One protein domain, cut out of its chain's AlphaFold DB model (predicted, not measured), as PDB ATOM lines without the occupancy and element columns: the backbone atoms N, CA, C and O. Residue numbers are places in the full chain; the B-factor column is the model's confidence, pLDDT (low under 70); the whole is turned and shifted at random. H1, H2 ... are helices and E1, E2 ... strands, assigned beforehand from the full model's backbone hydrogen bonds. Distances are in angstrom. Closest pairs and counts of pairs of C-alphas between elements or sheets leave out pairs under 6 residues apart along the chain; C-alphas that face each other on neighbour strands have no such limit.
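What this domain is: This is residues 33 to 150 of the 444 residues of the protein "Leishmanolysin-like peptidase" of Ancylostoma ceylanicum (UniProt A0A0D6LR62). The model has two parts set at opposite ends of its length: at one end a long helix, H2, runs over a ribbon of two strands, E1 and E6, and at the other end is a small sheet of three short strands, E3, E4 and E5, set among long loops. The two ribbon strands are the first and the last named strands, and the long stretches 75 to 91 and 125 to 144 join the two parts. The printed part has 118 residues, with two named helices and six named strands in the order E1, H1, H2, E2, E3, E4, E5, E6; the class is mixed, helices and strands, with 49 residues, under half, in named elements. The small sheet is mixed in the order E3, E4, E5, and the ribbon E1, E6 is parallel. The whole is only just loose, close to compact, with a radius of gyration of the C-alphas of 16.3 A and spans of 46 by 38 by 21 A.

How they stand to each other: The first two printed residues, 33 to 34, pair antiparallel with residues 72 to 73 of E2, residues 72 to 74, a strand that pairs with no named strand. E1, residues 37 to 41, is the parallel neighbour of E6, residues 145 to 149, at 23 degrees; N 40 and O 147 are 2.9 A apart and N 147 and O 38 are 2.8 A apart, both within hydrogen-bond range. H1, residues 43 to 46, is close to but not clearly touching H2, residues 50 to 70, where the closest C-alphas, of Phe 45 and Gln 53, are 6.7 A apart. The closest C-alphas of E1 and H2, those of Ile 37 and Arg 64, are also 6.7 A apart. H2 and E6 are near each other, with 5 pairs of C-alphas within 10 A. H2 and E2 meet only through their link. Every O i to N i+4 pair in H2 is within hydrogen-bond range, and H1 is too short for such a pair. E3, residues 92 to 94, and E4, residues 97 to 100, form a hairpin, antiparallel at 156 degrees, with N 97 and O 94 2.9 A apart. E5, residues 121 to 124, is the parallel neighbour of E4 at 31 degrees, with N 98 and O 121 2.8 A apart. E3 and E5 are the edge strands. E3, E4 and E5 are apart from E1, E6, H1 and H2.

Where its parts are: E1 begins at C-alpha 37 at (21.993, 13.123, 51.417) and is 12.9 A long; H1 measures 5.5 A. H2 runs 30.0 A from C-alpha 50 at (36.212, 11.102, 32.668) to C-alpha 70 at (21.754, 24.623, 55.200). E2 is 7.1 A long, E3 6.6 A, E4 9.5 A and E5 10.2 A. E6 is 13.0 A long and ends at C-alpha 149 at (21.800, 11.265, 39.365).

The domain as a whole: The two C-alphas farthest apart, those of Thr 70 and Gly 127, are 47.5 A apart. The first and last printed C-alphas, of Asp 33 and Ala 150, are 28.4 A apart. The printed part has no cut. The links E2 to E3, with 17 residues, and E4 to E5 and E5 to E6, with 20 residues each, are long; the other links are tight. Within the long stretches, residues 84 to 85 pair antiparallel with residues 104 to 105, and residues 107 to 108 with residues 111 to 112. The mean pLDDT of the printed part is 87.0 and no printed residue is under 70; the mean of E2 is 74.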
ATOM      1  N   ASP A  33      18.422  17.674  63.305       78.25
ATOM      2  CA  ASP A  33      19.841  17.803  62.974       78.25
ATOM      3  C   ASP A  33      20.029  17.903  61.453       78.25
ATOM      4  O   ASP A  33      19.072  17.770  60.690       78.25
ATOM      5  N   TRP A  34      21.245  18.197  61.002       80.75
ATOM      6  CA  TRP A  34      21.577  18.401  59.592       80.75
ATOM      7  C   TRP A  34      21.162  17.208  58.720       80.75
ATOM      8  O   TRP A  34      21.374  16.049  59.107       80.75
ATOM      9  N   ILE A  35      20.552  17.497  57.569       81.50
ATOM     10  CA  ILE A  35      20.131  16.489  56.590       81.50
ATOM     11  C   ILE A  35      21.342  15.710  56.065       81.50
ATOM     12  O   ILE A  35      22.411  16.284  55.874       81.50
ATOM     13  N   ARG A  36      21.169  14.403  55.850       89.31
ATOM     14  CA  ARG A  36      22.169  13.518  55.235       89.31
ATOM     15  C   ARG A  36      21.654  13.049  53.875       89.31
ATOM     16  O   ARG A  36      20.570  12.462  53.805       89.31
ATOM     17  N   ILE A  37      22.401  13.321  52.812       89.06
ATOM     18  CA  ILE A  37      21.993  13.123  51.417       89.06
ATOM     19  C   ILE A  37      22.888  12.059  50.775       89.06
ATOM     20  O   ILE A  37      24.029  12.324  50.395       89.06
ATOM     21  N   GLU A  38      22.347  10.854  50.610       92.88
ATOM     22  CA  GLU A  38      23.010   9.792  49.847       92.88
ATOM     23  C   GLU A  38      22.935  10.106  48.343       92.88
ATOM     24  O   GLU A  38      21.879  10.516  47.854       92.88
ATOM     25  N   THR A  39      24.032   9.927  47.601       92.56
ATOM     26  CA  THR A  39      24.116  10.305  46.174       92.56
ATOM     27  C   THR A  39      24.420   9.098  45.300       92.56
ATOM     28  O   THR A  39      25.526   8.561  45.332       92.56
ATOM     29  N   GLU A  40      23.447   8.699  44.487       89.62
ATOM     30  CA  GLU A  40      23.454   7.438  43.746       89.62
ATOM     31  C   GLU A  40      23.469   7.697  42.237       89.62
ATOM     32  O   GLU A  40      22.519   8.245  41.675       89.62
ATOM     33  N   TYR A  41      24.551   7.292  41.573       90.19
ATOM     34  CA  TYR A  41      24.759   7.517  40.143       90.19
ATOM     35  C   TYR A  41      24.248   6.330  39.310       90.19
ATOM     36  O   TYR A  41      24.560   5.169  39.590       90.19
ATOM     37  N   ASP A  42      23.450   6.631  38.285       89.00
ATOM     38  CA  ASP A  42      22.952   5.680  37.286       89.00
ATOM     39  C   ASP A  42      24.060   5.210  36.323       89.00
ATOM     40  O   ASP A  42      25.115   5.830  36.219       89.00
ATOM     41  N   TYR A  43      23.820   4.135  35.567       87.88
ATOM     42  CA  TYR A  43      24.774   3.641  34.564       87.88
ATOM     43  C   TYR A  43      25.130   4.685  33.496       87.88
ATOM     44  O   TYR A  43      26.301   4.771  33.137       87.88
ATOM     45  N   SER A  44      24.179   5.534  33.088       89.12
ATOM     46  CA  SER A  44      24.420   6.651  32.154       89.12
ATOM     47  C   SER A  44      25.524   7.614  32.608       89.12
ATOM     48  O   SER A  44      26.203   8.207  31.778       89.12
ATOM     49  N   PHE A  45      25.766   7.749  33.918       91.38
ATOM     50  CA  PHE A  45      26.881   8.547  34.428       91.38
ATOM     51  C   PHE A  45      28.246   7.981  34.005       91.38
ATOM     52  O   PHE A  45      29.163   8.737  33.703       91.38
ATOM     53  N   TYR A  46      28.385   6.655  33.976       90.94
ATOM     54  CA  TYR A  46      29.642   5.974  33.651       90.94
ATOM     55  C   TYR A  46      29.880   5.838  32.137       90.94
ATOM     56  O   TYR A  46      30.952   5.392  31.733       90.94
ATOM     57  N   GLU A  47      28.899   6.224  31.316       92.44
ATOM     58  CA  GLU A  47      29.005   6.321  29.853       92.44
ATOM     59  C   GLU A  47      29.590   7.680  29.404       92.44
ATOM     60  O   GLU A  47      30.032   7.808  28.263       92.44
ATOM     61  N   LEU A  48      29.644   8.675  30.303       91.75
ATOM     62  CA  LEU A  48      30.298   9.974  30.089       91.75
ATOM     63  C   LEU A  48      31.831   9.873  30.109       91.75
ATOM     64  O   LEU A  48      32.403   9.013  30.792       91.75
ATOM     65  N   ALA A  49      32.511  10.823  29.460       95.25
ATOM     66  CA  ALA A  49      33.964  10.945  29.535       95.25
ATOM     67  C   ALA A  49      34.437  11.319  30.954       95.25
ATOM     68  O   ALA A  49      33.726  11.954  31.731       95.25
ATOM     69  N   GLU A  50      35.675  10.959  31.303       94.62
ATOM     70  CA  GLU A  50      36.212  11.102  32.668       94.62
ATOM     71  C   GLU A  50      36.145  12.543  33.214       94.62
ATOM     72  O   GLU A  50      35.750  12.756  34.360       94.62
ATOM     73  N   HIS A  51      36.427  13.541  32.373       89.56
ATOM     74  CA  HIS A  51      36.344  14.958  32.740       89.56
ATOM     75  C   HIS A  51      34.895  15.452  32.929       89.56
ATOM     76  O   HIS A  51      34.636  16.306  33.776       89.56
ATOM     77  N   GLU A  52      33.930  14.895  32.193       90.19
ATOM     78  CA  GLU A  52      32.498  15.174  32.371       90.19
ATOM     79  C   GLU A  52      31.979  14.527  33.662       90.19
ATOM     80  O   GLU A  52      31.225  15.145  34.419       90.19
ATOM     81  N   GLN A  53      32.437  13.305  33.956       92.81
ATOM     82  CA  GLN A  53      32.170  12.621  35.218       92.81
ATOM     83  C   GLN A  53      32.710  13.405  36.416       92.81
ATOM     84  O   GLN A  53      32.015  13.522  37.427       92.81
ATOM     85  N   GLU A  54      33.937  13.929  36.336       93.38
ATOM     86  CA  GLU A  54      34.519  14.772  37.385       93.38
ATOM     87  C   GLU A  54      33.738  16.083  37.554       93.38
ATOM     88  O   GLU A  54      33.352  16.426  38.675       93.38
ATOM     89  N   LEU A  55      33.430  16.780  36.454       90.00
ATOM     90  CA  LEU A  55      32.627  18.004  36.476       90.00
ATOM     91  C   LEU A  55      31.265  17.772  37.147       90.00
ATOM     92  O   LEU A  55      30.889  18.517  38.053       90.00
ATOM     93  N   LEU A  56      30.543  16.719  36.757       89.12
ATOM     94  CA  LEU A  56      29.229  16.410  37.318       89.12
ATOM     95  C   LEU A  56      29.313  15.949  38.786       89.12
ATOM     96  O   LEU A  56      28.499  16.394  39.595       89.12
ATOM     97  N   LYS A  57      30.326  15.155  39.174       92.62
ATOM     98  CA  LYS A  57      30.601  14.831  40.593       92.62
ATOM     99  C   LYS A  57      30.824  16.098  41.421       92.62
ATOM    100  O   LYS A  57      30.253  16.222  42.503       92.62
ATOM    101  N   ASN A  58      31.611  17.046  40.914       88.81
ATOM    102  CA  ASN A  58      31.899  18.304  41.603       88.81
ATOM    103  C   ASN A  58      30.653  19.200  41.714       88.81
ATOM    104  O   ASN A  58      30.386  19.731  42.792       88.81
ATOM    105  N   LEU A  59      29.835  19.307  40.661       86.19
ATOM    106  CA  LEU A  59      28.565  20.047  40.695       86.19
ATOM    107  C   LEU A  59      27.559  19.444  41.692       86.19
ATOM    108  O   LEU A  59      26.987  20.174  42.504       86.19
ATOM    109  N   ILE A  60      27.378  18.117  41.679       90.06
ATOM    110  CA  ILE A  60      26.497  17.415  42.628       90.06
ATOM    111  C   ILE A  60      27.017  17.552  44.061       90.06
ATOM    112  O   ILE A  60      26.222  17.797  44.966       90.06
ATOM    113  N   LYS A  61      28.335  17.463  44.277       91.00
ATOM    114  CA  LYS A  61      28.953  17.692  45.588       91.00
ATOM    115  C   LYS A  61      28.671  19.104  46.107       91.00
ATOM    116  O   LYS A  61      28.224  19.235  47.238       91.00
ATOM    117  N   ILE A  62      28.877  20.145  45.295       81.62
ATOM    118  CA  ILE A  62      28.611  21.539  45.696       81.62
ATOM    119  C   ILE A  62      27.141  21.716  46.107       81.62
ATOM    120  O   ILE A  62      26.866  22.297  47.157       81.62
ATOM    121  N   ALA A  63      26.201  21.174  45.325       81.69
ATOM    122  CA  ALA A  63      24.777  21.229  45.651       81.69
ATOM    123  C   ALA A  63      24.438  20.451  46.938       81.69
ATOM    124  O   ALA A  63      23.714  20.961  47.794       81.69
ATOM    125  N   ARG A  64      24.977  19.236  47.098       88.56
ATOM    126  CA  ARG A  64      24.781  18.395  48.288       88.56
ATOM    127  C   ARG A  64      25.314  19.080  49.543       88.56
ATOM    128  O   ARG A  64      24.544  19.312  50.470       88.56
ATOM    129  N   ASP A  65      26.596  19.432  49.549       85.62
ATOM    130  CA  ASP A  65      27.299  19.992  50.707       85.62
ATOM    131  C   ASP A  65      26.649  21.325  51.146       85.62
ATOM    132  O   ASP A  65      26.561  21.622  52.342       85.62
ATOM    133  N   PHE A  66      26.100  22.101  50.198       78.88
ATOM    134  CA  PHE A  66      25.261  23.268  50.488       78.88
ATOM    135  C   PHE A  66      23.960  22.900  51.220       78.88
ATOM    136  O   PHE A  66      23.661  23.500  52.252       78.88
ATOM    137  N   PHE A  67      23.185  21.921  50.739       79.38
ATOM    138  CA  PHE A  67      21.933  21.536  51.403       79.38
ATOM    139  C   PHE A  67      22.159  20.868  52.767       79.38
ATOM    140  O   PHE A  67      21.440  21.201  53.711       79.38
ATOM    141  N   GLU A  68      23.175  20.012  52.908       83.00
ATOM    142  CA  GLU A  68      23.548  19.387  54.189       83.00
ATOM    143  C   GLU A  68      23.950  20.429  55.246       83.00
ATOM    144  O   GLU A  68      23.549  20.320  56.404       83.00
ATOM    145  N   SER A  69      24.653  21.496  54.850       77.19
ATOM    146  CA  SER A  69      25.026  22.609  55.743       77.19
ATOM    147  C   SER A  69      23.948  23.693  55.922       77.19
ATOM    148  O   SER A  69      24.119  24.600  56.739       77.19
ATOM    149  N   THR A  70      22.827  23.608  55.196       71.19
ATOM    150  CA  THR A  70      21.754  24.623  55.200       71.19
ATOM    151  C   THR A  70      20.457  24.134  55.843       71.19
ATOM    152  O   THR A  70      19.736  24.937  56.444       71.19
ATOM    153  N   LEU A  71      20.131  22.843  55.730       72.69
ATOM    154  CA  LEU A  71      18.837  22.291  56.136       72.69
ATOM    155  C   LEU A  71      18.972  21.328  57.318       72.69
ATOM    156  O   LEU A  71      19.675  20.319  57.253       72.69
ATOM    157  N   LYS A  72      18.213  21.596  58.384       74.31
ATOM    158  CA  LYS A  72      17.955  20.619  59.446       74.31
ATOM    159  C   LYS A  72      16.640  19.898  59.201       74.31
ATOM    160  O   LYS A  72      15.639  20.513  58.839       74.31
ATOM    161  N   VAL A  73      16.643  18.599  59.460       71.44
ATOM    162  CA  VAL A  73      15.479  17.718  59.374       71.44
ATOM    163  C   VAL A  73      15.323  16.929  60.665       71.44
ATOM    164  O   VAL A  73      16.282  16.675  61.396       71.44
ATOM    165  N   LYS A  74      14.093  16.505  60.931       75.81
ATOM    166  CA  LYS A  74      13.787  15.456  61.898       75.81
ATOM    167  C   LYS A  74      14.364  14.141  61.357       75.81
ATOM    168  O   LYS A  74      13.800  13.576  60.423       75.81
ATOM    169  N   ARG A  75      15.513  13.701  61.882       78.75
ATOM    170  CA  ARG A  75      16.306  12.628  61.256       78.75
ATOM    171  C   ARG A  75      15.595  11.277  61.201       78.75
ATOM    172  O   ARG A  75      14.957  10.845  62.164       78.75
ATOM    173  N   LEU A  76      15.810  10.567  60.098       78.19
ATOM    174  CA  LEU A  76      15.369   9.194  59.895       78.19
ATOM    175  C   LEU A  76      16.382   8.201  60.486       78.19
ATOM    176  O   LEU A  76      17.604   8.359  60.388       78.19
ATOM    177  N   SER A  77      15.861   7.135  61.095       81.88
ATOM    178  CA  SER A  77      16.675   6.006  61.579       81.88
ATOM    179  C   SER A  77      17.112   5.071  60.446       81.88
ATOM    180  O   SER A  77      18.121   4.367  60.570       81.88
ATOM    181  N   TRP A  78      16.322   5.027  59.371       86.88
ATOM    182  CA  TRP A  78      16.559   4.269  58.147       86.88
ATOM    183  C   TRP A  78      15.571   4.693  57.044       86.88
ATOM    184  O   TRP A  78      14.517   5.249  57.344       86.88
ATOM    185  N   ILE A  79      15.896   4.379  55.788       86.94
ATOM    186  CA  ILE A  79      15.037   4.536  54.601       86.94
ATOM    187  C   ILE A  79      14.841   3.160  53.946       86.94
ATOM    188  O   ILE A  79      15.785   2.368  53.866       86.94
ATOM    189  N   GLN A  80      13.633   2.866  53.455       89.00
ATOM    190  CA  GLN A  80      13.373   1.716  52.583       89.00
ATOM    191  C   GLN A  80      12.445   2.129  51.434       89.00
ATOM    192  O   GLN A  80      11.308   2.522  51.683       89.00
ATOM    193  N   LEU A  81      12.934   2.041  50.195       89.00
ATOM    194  CA  LEU A  81      12.245   2.536  48.998       89.00
ATOM    195  C   LEU A  81      11.322   1.489  48.359       89.00
ATOM    196  O   LEU A  81      11.546   0.279  48.462       89.00
ATOM    197  N   THR A  82      10.306   1.955  47.645       89.44
ATOM    198  CA  THR A  82       9.320   1.138  46.931       89.44
ATOM    199  C   THR A  82       9.783   0.831  45.496       89.44
ATOM    200  O   THR A  82       9.964   1.756  44.703       89.44
ATOM    201  N   PRO A  83       9.926  -0.443  45.078       90.62
ATOM    202  CA  PRO A  83      10.095  -0.777  43.668       90.62
ATOM    203  C   PRO A  83       8.809  -0.498  42.874       90.62
ATOM    204  O   PRO A  83       7.696  -0.776  43.317       90.62
ATOM    205  N   THR A  84       8.958   0.011  41.654       90.56
ATOM    206  CA  THR A  84       7.838   0.311  40.755       90.56
ATOM    207  C   THR A  84       7.312  -0.977  40.118       90.56
ATOM    208  O   THR A  84       8.066  -1.721  39.491       90.56
ATOM    209  N   CYS A  85       6.011  -1.248  40.246       91.06
ATOM    210  CA  CYS A  85       5.360  -2.355  39.542       91.06
ATOM    211  C   CYS A  85       5.329  -2.115  38.022       91.06
ATOM    212  O   CYS A  85       5.104  -0.993  37.567       91.06
ATOM    213  N   LYS A  86       5.517  -3.171  37.223       89.25
ATOM    214  CA  LYS A  86       5.380  -3.099  35.760       89.25
ATOM    215  C   LYS A  86       3.913  -3.149  35.343       89.25
ATOM    216  O   LYS A  86       3.138  -3.919  35.907       89.25
ATOM    217  N   TYR A  87       3.574  -2.358  34.322       82.75
ATOM    218  CA  TYR A  87       2.263  -2.239  33.654       82.75
ATOM    219  C   TYR A  87       1.093  -1.730  34.521       82.75
ATOM    220  O   TYR A  87       0.225  -1.024  34.014       82.75
ATOM    221  N   TYR A  88       1.090  -2.023  35.821       81.75
ATOM    222  CA  TYR A  88       0.007  -1.730  36.758       81.75
ATOM    223  C   TYR A  88       0.521  -0.997  38.003       81.75
ATOM    224  O   TYR A  88       1.707  -1.036  38.324       81.75
ATOM    225  N   LYS A  89      -0.385  -0.348  38.743       82.88
ATOM    226  CA  LYS A  89      -0.078   0.222  40.066       82.88
ATOM    227  C   LYS A  89       0.138  -0.893  41.109       82.88
ATOM    228  O   LYS A  89      -0.413  -1.981  40.939       82.88
ATOM    229  N   PRO A  90       0.893  -0.640  42.195       84.38
ATOM    230  CA  PRO A  90       0.985  -1.577  43.310       84.38
ATOM    231  C   PRO A  90      -0.387  -1.830  43.941       84.38
ATOM    232  O   PRO A  90      -1.138  -0.897  44.217       84.38
ATOM    233  N   LEU A  91      -0.671  -3.104  44.209       86.44
ATOM    234  CA  LEU A  91      -1.867  -3.584  44.907       86.44
ATOM    235  C   LEU A  91      -1.797  -3.298  46.417       86.44
ATOM    236  O   LEU A  91      -2.815  -3.268  47.099       86.44
ATOM    237  N   GLY A  92      -0.587  -3.092  46.943       85.44
ATOM    238  CA  GLY A  92      -0.338  -2.748  48.337       85.44
ATOM    239  C   GLY A  92       1.147  -2.801  48.698       85.44
ATOM    240  O   GLY A  92       1.992  -3.192  47.891       85.44
ATOM    241  N   GLN A  93       1.454  -2.425  49.939       85.19
ATOM    242  CA  GLN A  93       2.752  -2.671  50.571       85.19
ATOM    243  C   GLN A  93       2.512  -3.227  51.972       85.19
ATOM    244  O   GLN A  93       1.804  -2.597  52.759       85.19
ATOM    245  N   VAL A  94       3.081  -4.392  52.275       83.38
ATOM    246  CA  VAL A  94       2.874  -5.117  53.538       83.38
ATOM    247  C   VAL A  94       4.205  -5.737  53.964       83.38
ATOM    248  O   VAL A  94       4.848  -6.423  53.177       83.38
ATOM    249  N   GLY A  95       4.640  -5.502  55.207       80.56
ATOM    250  CA  GLY A  95       5.799  -6.195  55.797       80.56
ATOM    251  C   GLY A  95       7.124  -6.063  55.028       80.56
ATOM    252  O   GLY A  95       7.900  -7.014  55.004       80.56
ATOM    253  N   GLY A  96       7.374  -4.931  54.358       84.31
ATOM    254  CA  GLY A  96       8.573  -4.730  53.527       84.31
ATOM    255  C   GLY A  96       8.512  -5.389  52.141       84.31
ATOM    256  O   GLY A  96       9.539  -5.489  51.464       84.31
ATOM    257  N   TYR A  97       7.328  -5.837  51.709       89.69
ATOM    258  CA  TYR A  97       7.049  -6.295  50.350       89.69
ATOM    259  C   TYR A  97       6.123  -5.314  49.628       89.69
ATOM    260  O   TYR A  97       5.077  -4.933  50.153       89.69
ATOM    261  N   THR A  98       6.464  -4.982  48.385       91.31
ATOM    262  CA  THR A  98       5.560  -4.343  47.426       91.31
ATOM    263  C   THR A  98       4.849  -5.416  46.608       91.31
ATOM    264  O   THR A  98       5.477  -6.325  46.060       91.31
ATOM    265  N   HIS A  99       3.524  -5.312  46.549       92.50
ATOM    266  CA  HIS A  99       2.648  -6.275  45.897       92.50
ATOM    267  C   HIS A  99       2.269  -5.776  44.500       92.50
ATOM    268  O   HIS A  99       1.605  -4.748  44.361       92.50
ATOM    269  N   CYS A 100       2.675  -6.513  43.471       92.25
ATOM    270  CA  CYS A 100       2.447  -6.204  42.063       92.25
ATOM    271  C   CYS A 100       1.654  -7.323  41.382       92.25
ATOM    272  O   CYS A 100       1.636  -8.458  41.849       92.25
ATOM    273  N   VAL A 101       1.020  -7.013  40.252       90.50
ATOM    274  CA  VAL A 101       0.301  -8.007  39.443       90.50
ATOM    275  C   VAL A 101       1.301  -8.970  38.776       90.50
ATOM    276  O   VAL A 101       1.372 -10.142  39.153       90.50
ATOM    277  N   ALA A 102       2.147  -8.438  37.884       89.94
ATOM    278  CA  ALA A 102       3.061  -9.215  37.040       89.94
ATOM    279  C   ALA A 102       4.523  -9.261  37.539       89.94
ATOM    280  O   ALA A 102       5.105 -10.333  37.692       89.94
ATOM    281  N   ASP A 103       5.150  -8.095  37.740       92.25
ATOM    282  CA  ASP A 103       6.592  -7.942  38.010       92.25
ATOM    283  C   ASP A 103       6.891  -6.537  38.581       92.25
ATOM    284  O   ASP A 103       6.023  -5.658  38.533       92.25
ATOM    285  N   CYS A 104       8.105  -6.287  39.086       90.69
ATOM    286  CA  CYS A 104       8.534  -4.952  39.531       90.69
ATOM    287  C   CYS A 104      10.014  -4.653  39.252       90.69
ATOM    288  O   CYS A 104      10.824  -5.563  39.082       90.69
ATOM    289  N   GLU A 105      10.382  -3.371  39.251       91.56
ATOM    290  CA  GLU A 105      11.758  -2.873  39.127       91.56
ATOM    291  C   GLU A 105      12.039  -1.736  40.118       91.56
ATOM    292  O   GLU A 105      11.238  -0.816  40.272       91.56
ATOM    293  N   ASN A 106      13.214  -1.761  40.749       90.56
ATOM    294  CA  ASN A 106      13.736  -0.644  41.535       90.56
ATOM    295  C   ASN A 106      13.946   0.563  40.603       90.56
ATOM    296  O   ASN A 106      14.839   0.532  39.754       90.56
ATOM    297  N   ARG A 107      13.123   1.609  40.717       86.56
ATOM    298  CA  ARG A 107      13.166   2.769  39.814       86.56
ATOM    299  C   ARG A 107      12.935   4.082  40.538       86.56
ATOM    300  O   ARG A 107      12.154   4.137  41.482       86.56
ATOM    301  N   CYS A 108      13.557   5.134  40.016       83.81
ATOM    302  CA  CYS A 108      13.240   6.523  40.328       83.81
ATOM    303  C   CYS A 108      12.899   7.226  39.009       83.81
ATOM    304  O   CYS A 108      13.782   7.558  38.219       83.81
ATOM    305  N   GLY A 109      11.601   7.368  38.717       79.12
ATOM    306  CA  GLY A 109      11.134   7.856  37.418       79.12
ATOM    307  C   GLY A 109      11.680   6.983  36.270       79.12
ATOM    308  O   GLY A 109      11.401   5.780  36.253       79.12
ATOM    309  N   PRO A 110      12.455   7.537  35.317       76.81
ATOM    310  CA  PRO A 110      13.076   6.749  34.250       76.81
ATOM    311  C   PRO A 110      14.269   5.895  34.725       76.81
ATOM    312  O   PRO A 110      14.565   4.879  34.093       76.81
ATOM    313  N   ILE A 111      14.936   6.270  35.823       84.94
ATOM    314  CA  ILE A 111      16.201   5.681  36.299       84.94
ATOM    315  C   ILE A 111      15.972   4.261  36.837       84.94
ATOM    316  O   ILE A 111      14.982   4.020  37.534       84.94
ATOM    317  N   LEU A 112      16.884   3.321  36.547       86.88
ATOM    318  CA  LEU A 112      16.816   1.911  36.969       86.88
ATOM    319  C   LEU A 112      17.892   1.595  38.023       86.88
ATOM    320  O   LEU A 112      19.054   1.345  37.703       86.88
ATOM    321  N   VAL A 113      17.492   1.533  39.292       88.19
ATOM    322  CA  VAL A 113      18.409   1.460  40.440       88.19
ATOM    323  C   VAL A 113      18.804   0.009  40.747       88.19
ATOM    324  O   VAL A 113      18.193  -0.681  41.571       88.19
ATOM    325  N   ARG A 114      19.833  -0.491  40.055       84.50
ATOM    326  CA  ARG A 114      20.300  -1.883  40.206       84.50
ATOM    327  C   ARG A 114      21.047  -2.118  41.522       84.50
ATOM    328  O   ARG A 114      21.716  -1.240  42.067       84.50
ATOM    329  N   ASP A 115      20.962  -3.355  42.006       82.69
ATOM    330  CA  ASP A 115      21.802  -3.904  43.078       82.69
ATOM    331  C   ASP A 115      21.767  -3.193  44.450       82.69
ATOM    332  O   ASP A 115      22.581  -3.505  45.321       82.69
ATOM    333  N   ARG A 116      20.800  -2.301  44.697       88.94
ATOM    334  CA  ARG A 116      20.632  -1.624  45.992       88.94
ATOM    335  C   ARG A 116      19.731  -2.403  46.946       88.94
ATOM    336  O   ARG A 116      18.606  -2.775  46.616       88.94
ATOM    337  N   ALA A 117      20.239  -2.647  48.155       91.25
ATOM    338  CA  ALA A 117      19.585  -3.499  49.147       91.25
ATOM    339  C   ALA A 117      18.379  -2.843  49.840       91.25
ATOM    340  O   ALA A 117      17.494  -3.541  50.328       91.25
ATOM    341  N   TYR A 118      18.337  -1.509  49.862       91.06
ATOM    342  CA  TYR A 118      17.347  -0.703  50.574       91.06
ATOM    343  C   TYR A 118      15.997  -0.545  49.853       91.06
ATOM    344  O   TYR A 118      15.150   0.218  50.305       91.06
ATOM    345  N   PHE A 119      15.766  -1.258  48.750       91.88
ATOM    346  CA  PHE A 119      14.424  -1.403  48.179       91.88
ATOM    347  C   PHE A 119      13.650  -2.522  48.887       91.88
ATOM    348  O   PHE A 119      14.231  -3.549  49.254       91.88
ATOM    349  N   GLN A 120      12.334  -2.352  49.031       91.75
ATOM    350  CA  GLN A 120      11.400  -3.404  49.441       91.75
ATOM    351  C   GLN A 120      11.488  -4.625  48.511       91.75
ATOM    352  O   GLN A 120      11.923  -4.540  47.360       91.75
ATOM    353  N   ARG A 121      11.047  -5.786  48.997       91.12
ATOM    354  CA  ARG A 121      10.988  -7.011  48.186       91.12
ATOM    355  C   ARG A 121       9.778  -7.012  47.255       91.12
ATOM    356  O   ARG A 121       8.741  -6.432  47.556       91.12
ATOM    357  N   CYS A 122       9.900  -7.714  46.136       91.19
ATOM    358  CA  CYS A 122       8.810  -7.901  45.183       91.19
ATOM    359  C   CYS A 122       7.922  -9.087  45.595       91.19
ATOM    360  O   CYS A 122       8.444 -10.136  45.985       91.19
ATOM    361  N   ARG A 123       6.599  -8.965  45.447       91.88
ATOM    362  CA  ARG A 123       5.673 -10.108  45.417       91.88
ATOM    363  C   ARG A 123       4.716  -9.958  44.237       91.88
ATOM    364  O   ARG A 123       4.108  -8.903  44.080       91.88
ATOM    365  N   CYS A 124       4.599 -11.009  43.433       92.06
ATOM    366  CA  CYS A 124       3.808 -11.039  42.203       92.06
ATOM    367  C   CYS A 124       2.701 -12.097  42.309       92.06
ATOM    368  O   CYS A 124       2.832 -13.034  43.103       92.06
ATOM    369  N   TYR A 125       1.612 -11.926  41.552       89.31
ATOM    370  CA  TYR A 125       0.415 -12.775  41.643       89.31
ATOM    371  C   TYR A 125       0.107 -13.556  40.361       89.31
ATOM    372  O   TYR A 125      -0.379 -14.677  40.456       89.31
ATOM    373  N   GLU A 126       0.452 -13.033  39.180       88.06
ATOM    374  CA  GLU A 126       0.336 -13.768  37.903       88.06
ATOM    375  C   GLU A 126       1.408 -14.865  37.730       88.06
ATOM    376  O   GLU A 126       1.427 -15.587  36.735       88.06
ATOM    377  N   GLY A 127       2.327 -14.993  38.691       85.81
ATOM    378  CA  GLY A 127       3.401 -15.979  38.688       85.81
ATOM    379  C   GLY A 127       4.600 -15.528  39.529       85.81
ATOM    380  O   GLY A 127       4.513 -14.540  40.266       85.81
ATOM    381  N   PRO A 128       5.745 -16.228  39.438       86.25
ATOM    382  CA  PRO A 128       6.992 -15.746  40.018       86.25
ATOM    383  C   PRO A 128       7.447 -14.460  39.313       86.25
ATOM    384  O   PRO A 128       7.474 -14.397  38.083       86.25
ATOM    385  N   CYS A 129       7.856 -13.449  40.089       88.38
ATOM    386  CA  CYS A 129       8.389 -12.199  39.545       88.38
ATOM    387  C   CYS A 129       9.565 -12.479  38.593       88.38
ATOM    388  O   CYS A 129      10.515 -13.181  38.960       88.38
ATOM    389  N   ARG A 130       9.511 -11.923  37.379       88.38
ATOM    390  CA  ARG A 130      10.537 -12.141  36.346       88.38
ATOM    391  C   ARG A 130      11.864 -11.484  36.729       88.38
ATOM    392  O   ARG A 130      12.926 -12.047  36.467       88.38
ATOM    393  N   THR A 131      11.817 -10.323  37.383       85.88
ATOM    394  CA  THR A 131      13.010  -9.571  37.787       85.88
ATOM    395  C   THR A 131      13.517 -10.034  39.159       85.88
ATOM    396  O   THR A 131      12.831  -9.928  40.177       85.88
ATOM    397  N   ARG A 132      14.749 -10.564  39.207       80.44
ATOM    398  CA  ARG A 132      15.352 -11.157  40.418       80.44
ATOM    399  C   ARG A 132      16.124 -10.136  41.262       80.44
ATOM    400  O   ARG A 132      17.350 -10.053  41.184       80.44
ATOM    401  N   HIS A 133      15.420  -9.436  42.148       81.31
ATOM    402  CA  HIS A 133      15.986  -8.461  43.099       81.31
ATOM    403  C   HIS A 133      16.750  -9.109  44.269       81.31
ATOM    404  O   HIS A 133      16.334  -9.041  45.425       81.31
ATOM    405  N   ARG A 134      17.884  -9.764  43.974       76.81
ATOM    406  CA  ARG A 134      18.659 -10.593  44.927       76.81
ATOM    407  C   ARG A 134      19.101  -9.889  46.218       76.81
ATOM    408  O   ARG A 134      19.280 -10.572  47.220       76.81
ATOM    409  N   LYS A 135      19.303  -8.568  46.199       85.56
ATOM    410  CA  LYS A 135      19.797  -7.791  47.353       85.56
ATOM    411  C   LYS A 135      18.687  -7.118  48.177       85.56
ATOM    412  O   LYS A 135      18.965  -6.659  49.278       85.56
ATOM    413  N   SER A 136      17.453  -7.052  47.674       88.44
ATOM    414  CA  SER A 136      16.371  -6.247  48.266       88.44
ATOM    415  C   SER A 136      15.776  -6.827  49.559       88.44
ATOM    416  O   SER A 136      15.785  -8.041  49.809       88.44
ATOM    417  N   GLY A 137      15.205  -5.941  50.375       86.62
ATOM    418  CA  GLY A 137      14.655  -6.212  51.708       86.62
ATOM    419  C   GLY A 137      15.544  -5.760  52.870       86.62
ATOM    420  O   GLY A 137      15.193  -6.011  54.019       86.62
ATOM    421  N   GLY A 138      16.675  -5.106  52.591       91.31
ATOM    422  CA  GLY A 138      17.436  -4.342  53.579       91.31
ATOM    423  C   GLY A 138      16.878  -2.926  53.754       91.31
ATOM    424  O   GLY A 138      15.818  -2.593  53.226       91.31
ATOM    425  N   VAL A 139      17.607  -2.077  54.479       90.56
ATOM    426  CA  VAL A 139      17.289  -0.650  54.663       90.56
ATOM    427  C   VAL A 139      18.565   0.181  54.544       90.56
ATOM    428  O   VAL A 139      19.642  -0.292  54.912       90.56
ATOM    429  N   LEU A 140      18.457   1.411  54.045       90.25
ATOM    430  CA  LEU A 140      19.550   2.382  54.049       90.25
ATOM    431  C   LEU A 140      19.602   3.021  55.435       90.25
ATOM    432  O   LEU A 140      18.565   3.374  55.990       90.25
ATOM    433  N   ARG A 141      20.794   3.157  56.010       90.06
ATOM    434  CA  ARG A 141      21.025   3.865  57.276       90.06
ATOM    435  C   ARG A 141      21.897   5.083  57.010       90.06
ATOM    436  O   ARG A 141      22.567   5.141  55.991       90.06
ATOM    437  N   ASN A 142      21.903   6.021  57.951       88.88
ATOM    438  CA  ASN A 142      22.693   7.254  57.896       88.88
ATOM    439  C   ASN A 142      22.349   8.225  56.749       88.88
ATOM    440  O   ASN A 142      23.091   9.173  56.538       88.88
ATOM    441  N   ALA A 143      21.195   8.055  56.099       88.94
ATOM    442  CA  ALA A 143      20.635   8.992  55.131       88.94
ATOM    443  C   ALA A 143      19.234   9.448  55.570       88.94
ATOM    444  O   ALA A 143      18.491   8.679  56.185       88.94
ATOM    445  N   ASP A 144      18.884  10.686  55.226       85.38
ATOM    446  CA  ASP A 144      17.548  11.284  55.369       85.38
ATOM    447  C   ASP A 144      16.903  11.570  54.000       85.38
ATOM    448  O   ASP A 144      15.685  11.693  53.894       85.38
ATOM    449  N   PHE A 145      17.718  11.642  52.943       89.00
ATOM    450  CA  PHE A 145      17.308  11.808  51.551       89.00
ATOM    451  C   PHE A 145      18.227  10.984  50.632       89.00
ATOM    452  O   PHE A 145      19.380  10.724  50.982       89.00
ATOM    453  N   VAL A 146      17.733  10.589  49.455       90.12
ATOM    454  CA  VAL A 146      18.519   9.888  48.423       90.12
ATOM    455  C   VAL A 146      18.356  10.618  47.092       90.12
ATOM    456  O   VAL A 146      17.244  10.727  46.572       90.12
ATOM    457  N   LEU A 147      19.460  11.122  46.548       91.38
ATOM    458  CA  LEU A 147      19.521  11.828  45.273       91.38
ATOM    459  C   LEU A 147      20.036  10.881  44.182       91.38
ATOM    460  O   LEU A 147      21.213  10.526  44.167       91.38
ATOM    461  N   PHE A 148      19.156  10.501  43.256       90.44
ATOM    462  CA  PHE A 148      19.530   9.728  42.072       90.44
ATOM    463  C   PHE A 148      19.969  10.661  40.938       90.44
ATOM    464  O   PHE A 148      19.218  11.553  40.541       90.44
ATOM    465  N   VAL A 149      21.176  10.446  40.415       91.06
ATOM    466  CA  VAL A 149      21.800  11.265  39.365       91.06
ATOM    467  C   VAL A 149      21.965  10.425  38.101       91.06
ATOM    468  O   VAL A 149      22.548   9.344  38.145       91.06
ATOM    469  N   ALA A 150      21.472  10.922  36.967       88.75
ATOM    470  CA  ALA A 150      21.569  10.260  35.668       88.75
ATOM    471  C   ALA A 150      21.873  11.275  34.561       88.75
ATOM    472  O   ALA A 150      21.417  12.418  34.622       88.75
TER     473      ALA A 150